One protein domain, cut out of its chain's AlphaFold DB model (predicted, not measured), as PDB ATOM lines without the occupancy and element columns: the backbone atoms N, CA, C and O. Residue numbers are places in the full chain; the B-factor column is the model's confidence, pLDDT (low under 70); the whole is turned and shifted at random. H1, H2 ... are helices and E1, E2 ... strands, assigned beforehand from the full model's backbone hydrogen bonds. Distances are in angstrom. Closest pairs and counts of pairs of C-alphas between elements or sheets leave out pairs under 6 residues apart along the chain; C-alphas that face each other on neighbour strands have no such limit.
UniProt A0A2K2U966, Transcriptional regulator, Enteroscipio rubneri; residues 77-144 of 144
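AT A GLANCE: This is residues 77 to 144 of the 144 residues of the protein "Transcriptional regulator" of Enteroscipio rubneri (UniProt A0A2K2U966). A two-stranded hairpin of E1 and E2, with helix H1 on its E1 side, makes a small head at one end of the long helix H2; at the other end of H2, helix H3 folds back beside it. H2 makes the long axis, H1 and H3 lie near its two ends and stay apart from each other, and residues 77 to 82 of H1 stick out. The printed part has 68 residues, with three named helices and two named strands in the order H1, E1, E2, H2, H3; the sheet E1 - E2 is antiparallel and the class is mostly helix. It is loose, with a radius of gyration of the C-alphas of 13.8 A, and spans 34 by 23 by 21 A.

IN THESE COORDINATES: Look first at the sheet: strand E1 is residues 92 to 94, and strand E2 is residues 100 to 102. Before them, find C-alpha 77 at (10.084, -18.456, -11.790); from there H1, residues 77 to 90, runs 19.8 A. Next find C-alpha 109 at (30.490, -8.835, -4.554), where H2, residues 109 to 127, begins its 26.6 A. Then look for H3, residues 133 to 142, which runs 14.5 A to C-alpha 142 at (35.656, -14.713, -23.786).

HOW THE PARTS SIT: Begin at the hairpin of E1 and E2, antiparallel at 138 degrees; there N 93 and O 101 are 2.9 A apart and N 101 and O 93 are 2.8 A apart, both within hydrogen-bond range. From E1 look to H1: their closest C-alphas, those of Leu 86 and Leu 92, are 5.5 A apart. From E2 look to H2: their closest C-alphas, those of Val 102 and Ala 113, are 6.2 A apart. H1 and H2 are close but not clearly touching, at a steep tilt of 54 degrees, opposite ways; their closest C-alphas, those of Cys 90 and Ala 109, are 4.6 A apart. Follow H2 to its residues 122 to 126, with which alone it touches H3; the closest C-alphas are those of Leu 126 and Glu 133, 7.0 A apart. H2 and H3 form a helical hairpin, at a shallow tilt of 18 degrees, opposite ways. H3 is apart from H1, E1 and E2. In H1, H2 and H3 every O i to N i+4 pair is within hydrogen-bond range.

THE WHOLE: The two C-alphas farthest apart, those of Glu 107 and Gly 129, are 35.6 A apart. The printed part has no cut and ends at Arg 144, the chain's last residue. The links H1 to E1, E1 to E2 and H2 to H3 are tight, and E2 to H2 is short. The model's mean pLDDT over the printed part is 85.2; look for values under 70 at residues 107, 141, 143 and 144.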
ATOM      1  N   ARG A  77       9.747 -17.747 -13.032       74.56
ATOM      2  CA  ARG A  77      10.084 -18.456 -11.790       74.56
ATOM      3  C   ARG A  77      11.491 -19.038 -11.861       74.56
ATOM      4  O   ARG A  77      12.234 -18.904 -10.895       74.56
ATOM      5  N   ASP A  78      11.865 -19.608 -13.002       75.44
ATOM      6  CA  ASP A  78      13.207 -20.161 -13.207       75.44
ATOM      7  C   ASP A  78      14.256 -19.044 -13.145       75.44
ATOM      8  O   ASP A  78      15.307 -19.200 -12.527       75.44
ATOM      9  N   ALA A  79      13.943 -17.881 -13.727       82.06
ATOM     10  CA  ALA A  79      14.803 -16.705 -13.649       82.06
ATOM     11  C   ALA A  79      14.973 -16.223 -12.199       82.06
ATOM     12  O   ALA A  79      16.092 -15.937 -11.781       82.06
ATOM     13  N   LEU A  80      13.887 -16.174 -11.417       85.62
ATOM     14  CA  LEU A  80      13.934 -15.801 -10.000       85.62
ATOM     15  C   LEU A  80      14.802 -16.757  -9.181       85.62
ATOM     16  O   LEU A  80      15.566 -16.301  -8.337       85.62
ATOM     17  N   GLU A  81      14.750 -18.060  -9.454       78.56
ATOM     18  CA  GLU A  81      15.595 -19.015  -8.737       78.56
ATOM     19  C   GLU A  81      17.089 -18.796  -9.009       78.56
ATOM     20  O   GLU A  81      17.918 -18.945  -8.110       78.56
ATOM     21  N   VAL A  82      17.448 -18.375 -10.225       84.44
ATOM     22  CA  VAL A  82      18.820 -17.950 -10.532       84.44
ATOM     23  C   VAL A  82      19.182 -16.681  -9.762       84.44
ATOM     24  O   VAL A  82      20.280 -16.609  -9.217       84.44
ATOM     25  N   LEU A  83      18.274 -15.704  -9.680       89.31
ATOM     26  CA  LEU A  83      18.512 -14.463  -8.935       89.31
ATOM     27  C   LEU A  83      18.766 -14.730  -7.445       89.31
ATOM     28  O   LEU A  83      19.712 -14.165  -6.908       89.31
ATOM     29  N   PHE A  84      18.022 -15.641  -6.809       84.25
ATOM     30  CA  PHE A  84      18.264 -16.025  -5.409       84.25
ATOM     31  C   PHE A  84      19.654 -16.640  -5.206       84.25
ATOM     32  O   PHE A  84      20.373 -16.276  -4.284       84.25
ATOM     33  N   ARG A  85      20.102 -17.508  -6.117       81.19
ATOM     34  CA  ARG A  85      21.461 -18.076  -6.039       81.19
ATOM     35  C   ARG A  85      22.545 -17.014  -6.215       81.19
ATOM     36  O   ARG A  85      23.627 -17.143  -5.651       81.19
ATOM     37  N   LEU A  86      22.290 -15.996  -7.036       85.00
ATOM     38  CA  LEU A  86      23.216 -14.880  -7.233       85.00
ATOM     39  C   LEU A  86      23.232 -13.927  -6.031       85.00
ATOM     40  O   LEU A  86      24.288 -13.364  -5.740       85.00
ATOM     41  N   GLU A  87      22.116 -13.773  -5.322       87.69
ATOM     42  CA  GLU A  87      22.072 -13.064  -4.039       87.69
ATOM     43  C   GLU A  87      23.056 -13.689  -3.051       87.69
ATOM     44  O   GLU A  87      23.987 -13.012  -2.610       87.69
ATOM     45  N   ASP A  88      22.958 -15.003  -2.844       79.00
ATOM     46  CA  ASP A  88      23.846 -15.738  -1.939       79.00
ATOM     47  C   ASP A  88      25.312 -15.747  -2.407       79.00
ATOM     48  O   ASP A  88      26.235 -15.624  -1.603       79.00
ATOM     49  N   ALA A  89      25.555 -15.921  -3.710       78.81
ATOM     50  CA  ALA A  89      26.904 -16.166  -4.226       78.81
ATOM     51  C   ALA A  89      27.736 -14.897  -4.459       78.81
ATOM     52  O   ALA A  89      28.967 -14.969  -4.508       78.81
ATOM     53  N   CYS A  90      27.090 -13.757  -4.721       82.75
ATOM     54  CA  CYS A  90      27.795 -12.549  -5.157       82.75
ATOM     55  C   CYS A  90      27.107 -11.228  -4.790       82.75
ATOM     56  O   CYS A  90      27.480 -10.182  -5.332       82.75
ATOM     57  N   GLY A  91      26.124 -11.263  -3.884       85.88
ATOM     58  CA  GLY A  91      25.471 -10.070  -3.353       85.88
ATOM     59  C   GLY A  91      24.532  -9.377  -4.338       85.88
ATOM     60  O   GLY A  91      24.307  -8.175  -4.206       85.88
ATOM     61  N   LEU A  92      24.012 -10.081  -5.351       91.75
ATOM     62  CA  LEU A  92      22.974  -9.518  -6.220       91.75
ATOM     63  C   LEU A  92      21.704  -9.269  -5.398       91.75
ATOM     64  O   LEU A  92      21.221 -10.176  -4.740       91.75
ATOM     65  N   THR A  93      21.134  -8.070  -5.439       92.56
ATOM     66  CA  THR A  93      20.005  -7.716  -4.565       92.56
ATOM     67  C   THR A  93      18.934  -6.921  -5.317       92.56
ATOM     68  O   THR A  93      19.279  -6.136  -6.209       92.56
ATOM     69  N   PRO A  94      17.633  -7.111  -5.026       94.31
ATOM     70  CA  PRO A  94      16.576  -6.318  -5.640       94.31
ATOM     71  C   PRO A  94      16.531  -4.885  -5.087       94.31
ATOM     72  O   PRO A  94      16.670  -4.643  -3.890       94.31
ATOM     73  N   GLY A  95      16.280  -3.924  -5.971       91.62
ATOM     74  CA  GLY A  95      15.971  -2.540  -5.634       91.62
ATOM     75  C   GLY A  95      14.460  -2.282  -5.528       91.62
ATOM     76  O   GLY A  95      13.654  -3.063  -6.040       91.62
ATOM     77  N   PRO A  96      14.052  -1.164  -4.899       86.12
ATOM     78  CA  PRO A  96      12.647  -0.849  -4.613       86.12
ATOM     79  C   PRO A  96      11.754  -0.717  -5.858       86.12
ATOM     80  O   PRO A  96      10.551  -0.944  -5.761       86.12
ATOM     81  N   ASP A  97      12.335  -0.434  -7.026       91.56
ATOM     82  CA  ASP A  97      11.606  -0.212  -8.284       91.56
ATOM     83  C   ASP A  97      11.766  -1.372  -9.285       91.56
ATOM     84  O   ASP A  97      11.710  -1.185 -10.500       91.56
ATOM     85  N   GLY A  98      12.032  -2.586  -8.786       85.38
ATOM     86  CA  GLY A  98      12.276  -3.760  -9.636       85.38
ATOM     87  C   GLY A  98      13.625  -3.729 -10.361       85.38
ATOM     88  O   GLY A  98      13.841  -4.486 -11.308       85.38
ATOM     89  N   THR A  99      14.537  -2.856  -9.930       91.00
ATOM     90  CA  THR A  99      15.929  -2.832 -10.386       91.00
ATOM     91  C   THR A  99      16.740  -3.931  -9.698       91.00
ATOM     92  O   THR A  99      16.328  -4.485  -8.684       91.00
ATOM     93  N   LEU A 100      17.908  -4.257 -10.250       90.94
ATOM     94  CA  LEU A 100      18.890  -5.120  -9.597       90.94
ATOM     95  C   LEU A 100      20.124  -4.287  -9.249       90.94
ATOM     96  O   LEU A 100      20.592  -3.493 -10.066       90.94
ATOM     97  N   GLY A 101      20.640  -4.475  -8.041       90.44
ATOM     98  CA  GLY A 101      21.887  -3.898  -7.556       90.44
ATOM     99  C   GLY A 101      22.863  -4.980  -7.102       90.44
ATOM    100  O   GLY A 101      22.552  -6.169  -7.122       90.44
ATOM    101  N   VAL A 102      24.050  -4.557  -6.677       90.88
ATOM    102  CA  VAL A 102      25.032  -5.426  -6.019       90.88
ATOM    103  C   VAL A 102      25.380  -4.813  -4.672       90.88
ATOM    104  O   VAL A 102      25.884  -3.688  -4.622       90.88
ATOM    105  N   ASP A 103      25.145  -5.548  -3.590       87.19
ATOM    106  CA  ASP A 103      25.660  -5.195  -2.275       87.19
ATOM    107  C   ASP A 103      27.176  -5.413  -2.255       87.19
ATOM    108  O   ASP A 103      27.671  -6.517  -2.046       87.19
ATOM    109  N   ARG A 104      27.934  -4.333  -2.460       82.31
ATOM    110  CA  ARG A 104      29.406  -4.358  -2.503       82.31
ATOM    111  C   ARG A 104      30.057  -4.777  -1.181       82.31
ATOM    112  O   ARG A 104      31.272  -4.974  -1.165       82.31
ATOM    113  N   THR A 105      29.291  -4.873  -0.096       80.75
ATOM    114  CA  THR A 105      29.783  -5.322   1.209       80.75
ATOM    115  C   THR A 105      29.724  -6.843   1.377       80.75
ATOM    116  O   THR A 105      30.418  -7.373   2.245       80.75
ATOM    117  N   ALA A 106      28.978  -7.549   0.519       77.69
ATOM    118  CA  ALA A 106      28.876  -9.003   0.537       77.69
ATOM    119  C   ALA A 106      30.155  -9.695   0.029       77.69
ATOM    120  O   ALA A 106      30.938  -9.155  -0.764       77.69
ATOM    121  N   GLU A 107      30.369 -10.932   0.482       69.44
ATOM    122  CA  GLU A 107      31.491 -11.754   0.039       69.44
ATOM    123  C   GLU A 107      31.427 -11.964  -1.488       69.44
ATOM    124  O   GLU A 107      30.367 -12.168  -2.070       69.44
ATOM    125  N   HIS A 108      32.570 -11.827  -2.170       71.25
ATOM    126  CA  HIS A 108      32.706 -11.888  -3.639       71.25
ATOM    127  C   HIS A 108      31.995 -10.794  -4.471       71.25
ATOM    128  O   HIS A 108      32.267 -10.688  -5.674       71.25
ATOM    129  N   ALA A 109      31.208  -9.906  -3.862       77.38
ATOM    130  CA  ALA A 109      30.490  -8.835  -4.554       77.38
ATOM    131  C   ALA A 109      31.362  -7.826  -5.333       77.38
ATOM    132  O   ALA A 109      30.956  -7.425  -6.429       77.38
ATOM    133  N   PRO A 110      32.583  -7.445  -4.891       81.31
ATOM    134  CA  PRO A 110      33.422  -6.519  -5.657       81.31
ATOM    135  C   PRO A 110      33.784  -7.026  -7.061       81.31
ATOM    136  O   PRO A 110      33.865  -6.241  -8.005       81.31
ATOM    137  N   LYS A 111      33.968  -8.346  -7.223       81.62
ATOM    138  CA  LYS A 111      34.253  -8.950  -8.536       81.62
ATOM    139  C   LYS A 111      33.017  -8.941  -9.434       81.62
ATOM    140  O   LYS A 111      33.147  -8.665 -10.624       81.62
ATOM    141  N   MET A 112      31.836  -9.208  -8.871       85.44
ATOM    142  CA  MET A 112      30.573  -9.150  -9.610       85.44
ATOM    143  C   MET A 112      30.248  -7.720 -10.052       85.44
ATOM    144  O   MET A 112      29.942  -7.500 -11.221       85.44
ATOM    145  N   ALA A 113      30.406  -6.735  -9.163       86.75
ATOM    146  CA  ALA A 113      30.220  -5.325  -9.498       86.75
ATOM    147  C   ALA A 113      31.111  -4.900 -10.679       86.75
ATOM    148  O   ALA A 113      30.607  -4.355 -11.659       86.75
ATOM    149  N   ALA A 114      32.405  -5.238 -10.647       87.44
ATOM    150  CA  ALA A 114      33.323  -4.940 -11.748       87.44
ATOM    151  C   ALA A 114      32.932  -5.644 -13.064       87.44
ATOM    152  O   ALA A 114      33.067  -5.069 -14.147       87.44
ATOM    153  N   ALA A 115      32.433  -6.883 -12.995       87.88
ATOM    154  CA  ALA A 115      31.957  -7.610 -14.171       87.88
ATOM    155  C   ALA A 115      30.705  -6.960 -14.788       87.88
ATOM    156  O   ALA A 115      30.623  -6.833 -16.011       87.88
ATOM    157  N   ILE A 116      29.761  -6.502 -13.960       89.69
ATOM    158  CA  ILE A 116      28.559  -5.784 -14.408       89.69
ATOM    159  C   ILE A 116      28.926  -4.419 -14.998       89.69
ATOM    160  O   ILE A 116      28.396  -4.056 -16.044       89.69
ATOM    161  N   GLU A 117      29.866  -3.686 -14.398       90.81
ATOM    162  CA  GLU A 117      30.365  -2.409 -14.932       90.81
ATOM    163  C   GLU A 117      30.990  -2.596 -16.324       90.81
ATOM    164  O   GLU A 117      30.644  -1.884 -17.269       90.81
ATOM    165  N   LYS A 118      31.832  -3.625 -16.489       93.06
ATOM    166  CA  LYS A 118      32.391  -4.014 -17.794       93.06
ATOM    167  C   LYS A 118      31.294  -4.359 -18.802       93.06
ATOM    168  O   LYS A 118      31.384  -4.003 -19.978       93.06
ATOM    169  N   TRP A 119      30.271  -5.087 -18.365       93.50
ATOM    170  CA  TRP A 119      29.153  -5.459 -19.221       93.50
ATOM    171  C   TRP A 119      28.350  -4.234 -19.673       93.50
ATOM    172  O   TRP A 119      28.074  -4.102 -20.868       93.50
ATOM    173  N   ALA A 120      28.048  -3.313 -18.756       93.00
ATOM    174  CA  ALA A 120      27.364  -2.060 -19.053       93.00
ATOM    175  C   ALA A 120      28.148  -1.210 -20.066       93.00
ATOM    176  O   ALA A 120      27.563  -0.706 -21.024       93.00
ATOM    177  N   GLU A 121      29.476  -1.119 -19.917       95.44
ATOM    178  CA  GLU A 121      30.357  -0.454 -20.883       95.44
ATOM    179  C   GLU A 121      30.224  -1.075 -22.282       95.44
ATOM    180  O   GLU A 121      29.964  -0.368 -23.254       95.44
ATOM    181  N   MET A 122      30.353  -2.401 -22.394       94.31
ATOM    182  CA  MET A 122      30.261  -3.097 -23.683       94.31
ATOM    183  C   MET A 122      28.881  -2.951 -24.327       94.31
ATOM    184  O   MET A 122      28.787  -2.812 -25.546       94.31
ATOM    185  N   LYS A 123      27.815  -2.950 -23.521       94.38
ATOM    186  CA  LYS A 123      26.450  -2.742 -24.003       94.38
ATOM    187  C   LYS A 123      26.247  -1.316 -24.524       94.38
ATOM    188  O   LYS A 123      25.727  -1.163 -25.623       94.38
ATOM    189  N   ARG A 124      26.751  -0.301 -23.813       97.56
ATOM    190  CA  ARG A 124      26.747   1.100 -24.269       97.56
ATOM    191  C   ARG A 124      27.455   1.253 -25.616       97.56
ATOM    192  O   ARG A 124      26.893   1.832 -26.536       97.56
ATOM    193  N   ARG A 125      28.658   0.682 -25.755       97.50
ATOM    194  CA  ARG A 125      29.434   0.721 -27.011       97.50
ATOM    195  C   ARG A 125      28.678   0.087 -28.182       97.50
ATOM    196  O   ARG A 125      28.765   0.584 -29.299       97.50
ATOM    197  N   LEU A 126      27.943  -1.000 -27.936       94.88
ATOM    198  CA  LEU A 126      27.084  -1.624 -28.946       94.88
ATOM    199  C   LEU A 126      25.908  -0.714 -29.321       94.88
ATOM    200  O   LEU A 126      25.643  -0.524 -30.502       94.88
ATOM    201  N   ASP A 127      25.218  -0.153 -28.326       93.88
ATOM    202  CA  ASP A 127      24.032   0.683 -28.540       93.88
ATOM    203  C   ASP A 127      24.377   2.001 -29.262       93.88
ATOM    204  O   ASP A 127      23.582   2.506 -30.052       93.88
ATOM    205  N   GLU A 128      25.588   2.521 -29.056       96.50
ATOM    206  CA  GLU A 128      26.135   3.683 -29.769       96.50
ATOM    207  C   GLU A 128      26.766   3.332 -31.130       96.50
ATOM    208  O   GLU A 128      27.185   4.223 -31.871       96.50
ATOM    209  N   GLY A 129      26.834   2.045 -31.485       94.81
ATOM    210  CA  GLY A 129      27.397   1.571 -32.750       94.81
ATOM    211  C   GLY A 129      28.928   1.616 -32.834       94.81
ATOM    212  O   GLY A 129      29.478   1.451 -33.922       94.81
ATOM    213  N   GLU A 130      29.633   1.809 -31.713       96.44
ATOM    214  CA  GLU A 130      31.101   1.741 -31.648       96.44
ATOM    215  C   GLU A 130      31.631   0.319 -31.904       96.44
ATOM    216  O   GLU A 130      32.764   0.147 -32.354       96.44
ATOM    217  N   ILE A 131      30.825  -0.700 -31.587       94.31
ATOM    218  CA  ILE A 131      31.099  -2.113 -31.874       94.31
ATOM    219  C   ILE A 131      29.893  -2.756 -32.556       94.31
ATOM    220  O   ILE A 131      28.749  -2.386 -32.306       94.31
ATOM    221  N   GLY A 132      30.143  -3.759 -33.397       88.81
ATOM    222  CA  GLY A 132      29.079  -4.546 -34.027       88.81
ATOM    223  C   GLY A 132      28.593  -5.710 -33.155       88.81
ATOM    224  O   GLY A 132      29.296  -6.173 -32.254       88.81
ATOM    225  N   GLU A 133      27.424  -6.268 -33.485       81.94
ATOM    226  CA  GLU A 133      26.847  -7.434 -32.788       81.94
ATOM    227  C   GLU A 133      27.815  -8.624 -32.714       81.94
ATOM    228  O   GLU A 133      27.962  -9.252 -31.667       81.94
ATOM    229  N   ALA A 134      28.540  -8.909 -33.801       80.31
ATOM    230  CA  ALA A 134      29.503 -10.009 -33.849       80.31
ATOM    231  C   ALA A 134      30.672  -9.827 -32.862       80.31
ATOM    232  O   ALA A 134      31.157 -10.805 -32.288       80.31
ATOM    233  N   GLU A 135      31.120  -8.587 -32.647       84.69
ATOM    234  CA  GLU A 135      32.167  -8.272 -31.672       84.69
ATOM    235  C   GLU A 135      31.646  -8.423 -30.240       84.69
ATOM    236  O   GLU A 135      32.322  -9.014 -29.394       84.69
ATOM    237  N   TYR A 136      30.417  -7.975 -29.978       86.00
ATOM    238  CA  TYR A 136      29.766  -8.148 -28.681       86.00
ATOM    239  C   TYR A 136      29.526  -9.630 -28.336       86.00
ATOM    240  O   TYR A 136      29.794 -10.055 -27.208       86.00
ATOM    241  N   GLU A 137      29.111 -10.460 -29.302       76.94
ATOM    242  CA  GLU A 137      29.020 -11.919 -29.128       76.94
ATOM    243  C   GLU A 137      30.385 -12.563 -28.851       76.94
ATOM    244  O   GLU A 137      30.521 -13.397 -27.949       76.94
ATOM    245  N   ALA A 138      31.425 -12.151 -29.583       76.31
ATOM    246  CA  ALA A 138      32.779 -12.642 -29.355       76.31
ATOM    247  C   ALA A 138      33.284 -12.272 -27.951       76.31
ATOM    248  O   ALA A 138      33.880 -13.114 -27.272       76.31
ATOM    249  N   TRP A 139      33.006 -11.054 -27.478       85.81
ATOM    250  CA  TRP A 139      33.313 -10.633 -26.111       85.81
ATOM    251  C   TRP A 139      32.595 -11.507 -25.077       85.81
ATOM    252  O   TRP A 139      33.265 -12.081 -24.218       85.81
ATOM    253  N   LYS A 140      31.276 -11.721 -25.206       76.06
ATOM    254  CA  LYS A 140      30.514 -12.602 -24.296       76.06
ATOM    255  C   LYS A 140      31.102 -14.011 -24.199       76.06
ATOM    256  O   LYS A 140      31.085 -14.610 -23.129       76.06
ATOM    257  N   SER A 141      31.650 -14.542 -25.294       67.19
ATOM    258  CA  SER A 141      32.272 -15.874 -25.302       67.19
ATOM    259  C   SER A 141      33.633 -15.950 -24.594       67.19
ATOM    260  O   SER A 141      34.044 -17.041 -24.215       67.19
ATOM    261  N   ARG A 142      34.327 -14.815 -24.420       70.62
ATOM    262  CA  ARG A 142      35.656 -14.713 -23.786       70.62
ATOM    263  C   ARG A 142      35.612 -14.451 -22.281       70.62
ATOM    264  O   ARG A 142      36.613 -14.676 -21.614       70.62
ATOM    265  N   VAL A 143      34.502 -13.906 -21.779       67.81
ATOM    266  CA  VAL A 143      34.296 -13.604 -20.347       67.81
ATOM    267  C   VAL A 143      33.647 -14.788 -19.609       67.81
ATOM    268  O   VAL A 143      33.532 -14.760 -18.387       67.81
ATOM    269  N   ARG A 144      33.239 -15.830 -20.349       54.69
ATOM    270  CA  ARG A 144      32.815 -17.129 -19.805       54.69
ATOM    271  C   ARG A 144      33.996 -17.996 -19.394       54.69
ATOM    272  O   ARG A 144      35.036 -17.940 -20.085       54.69
TER     273      ARG A 144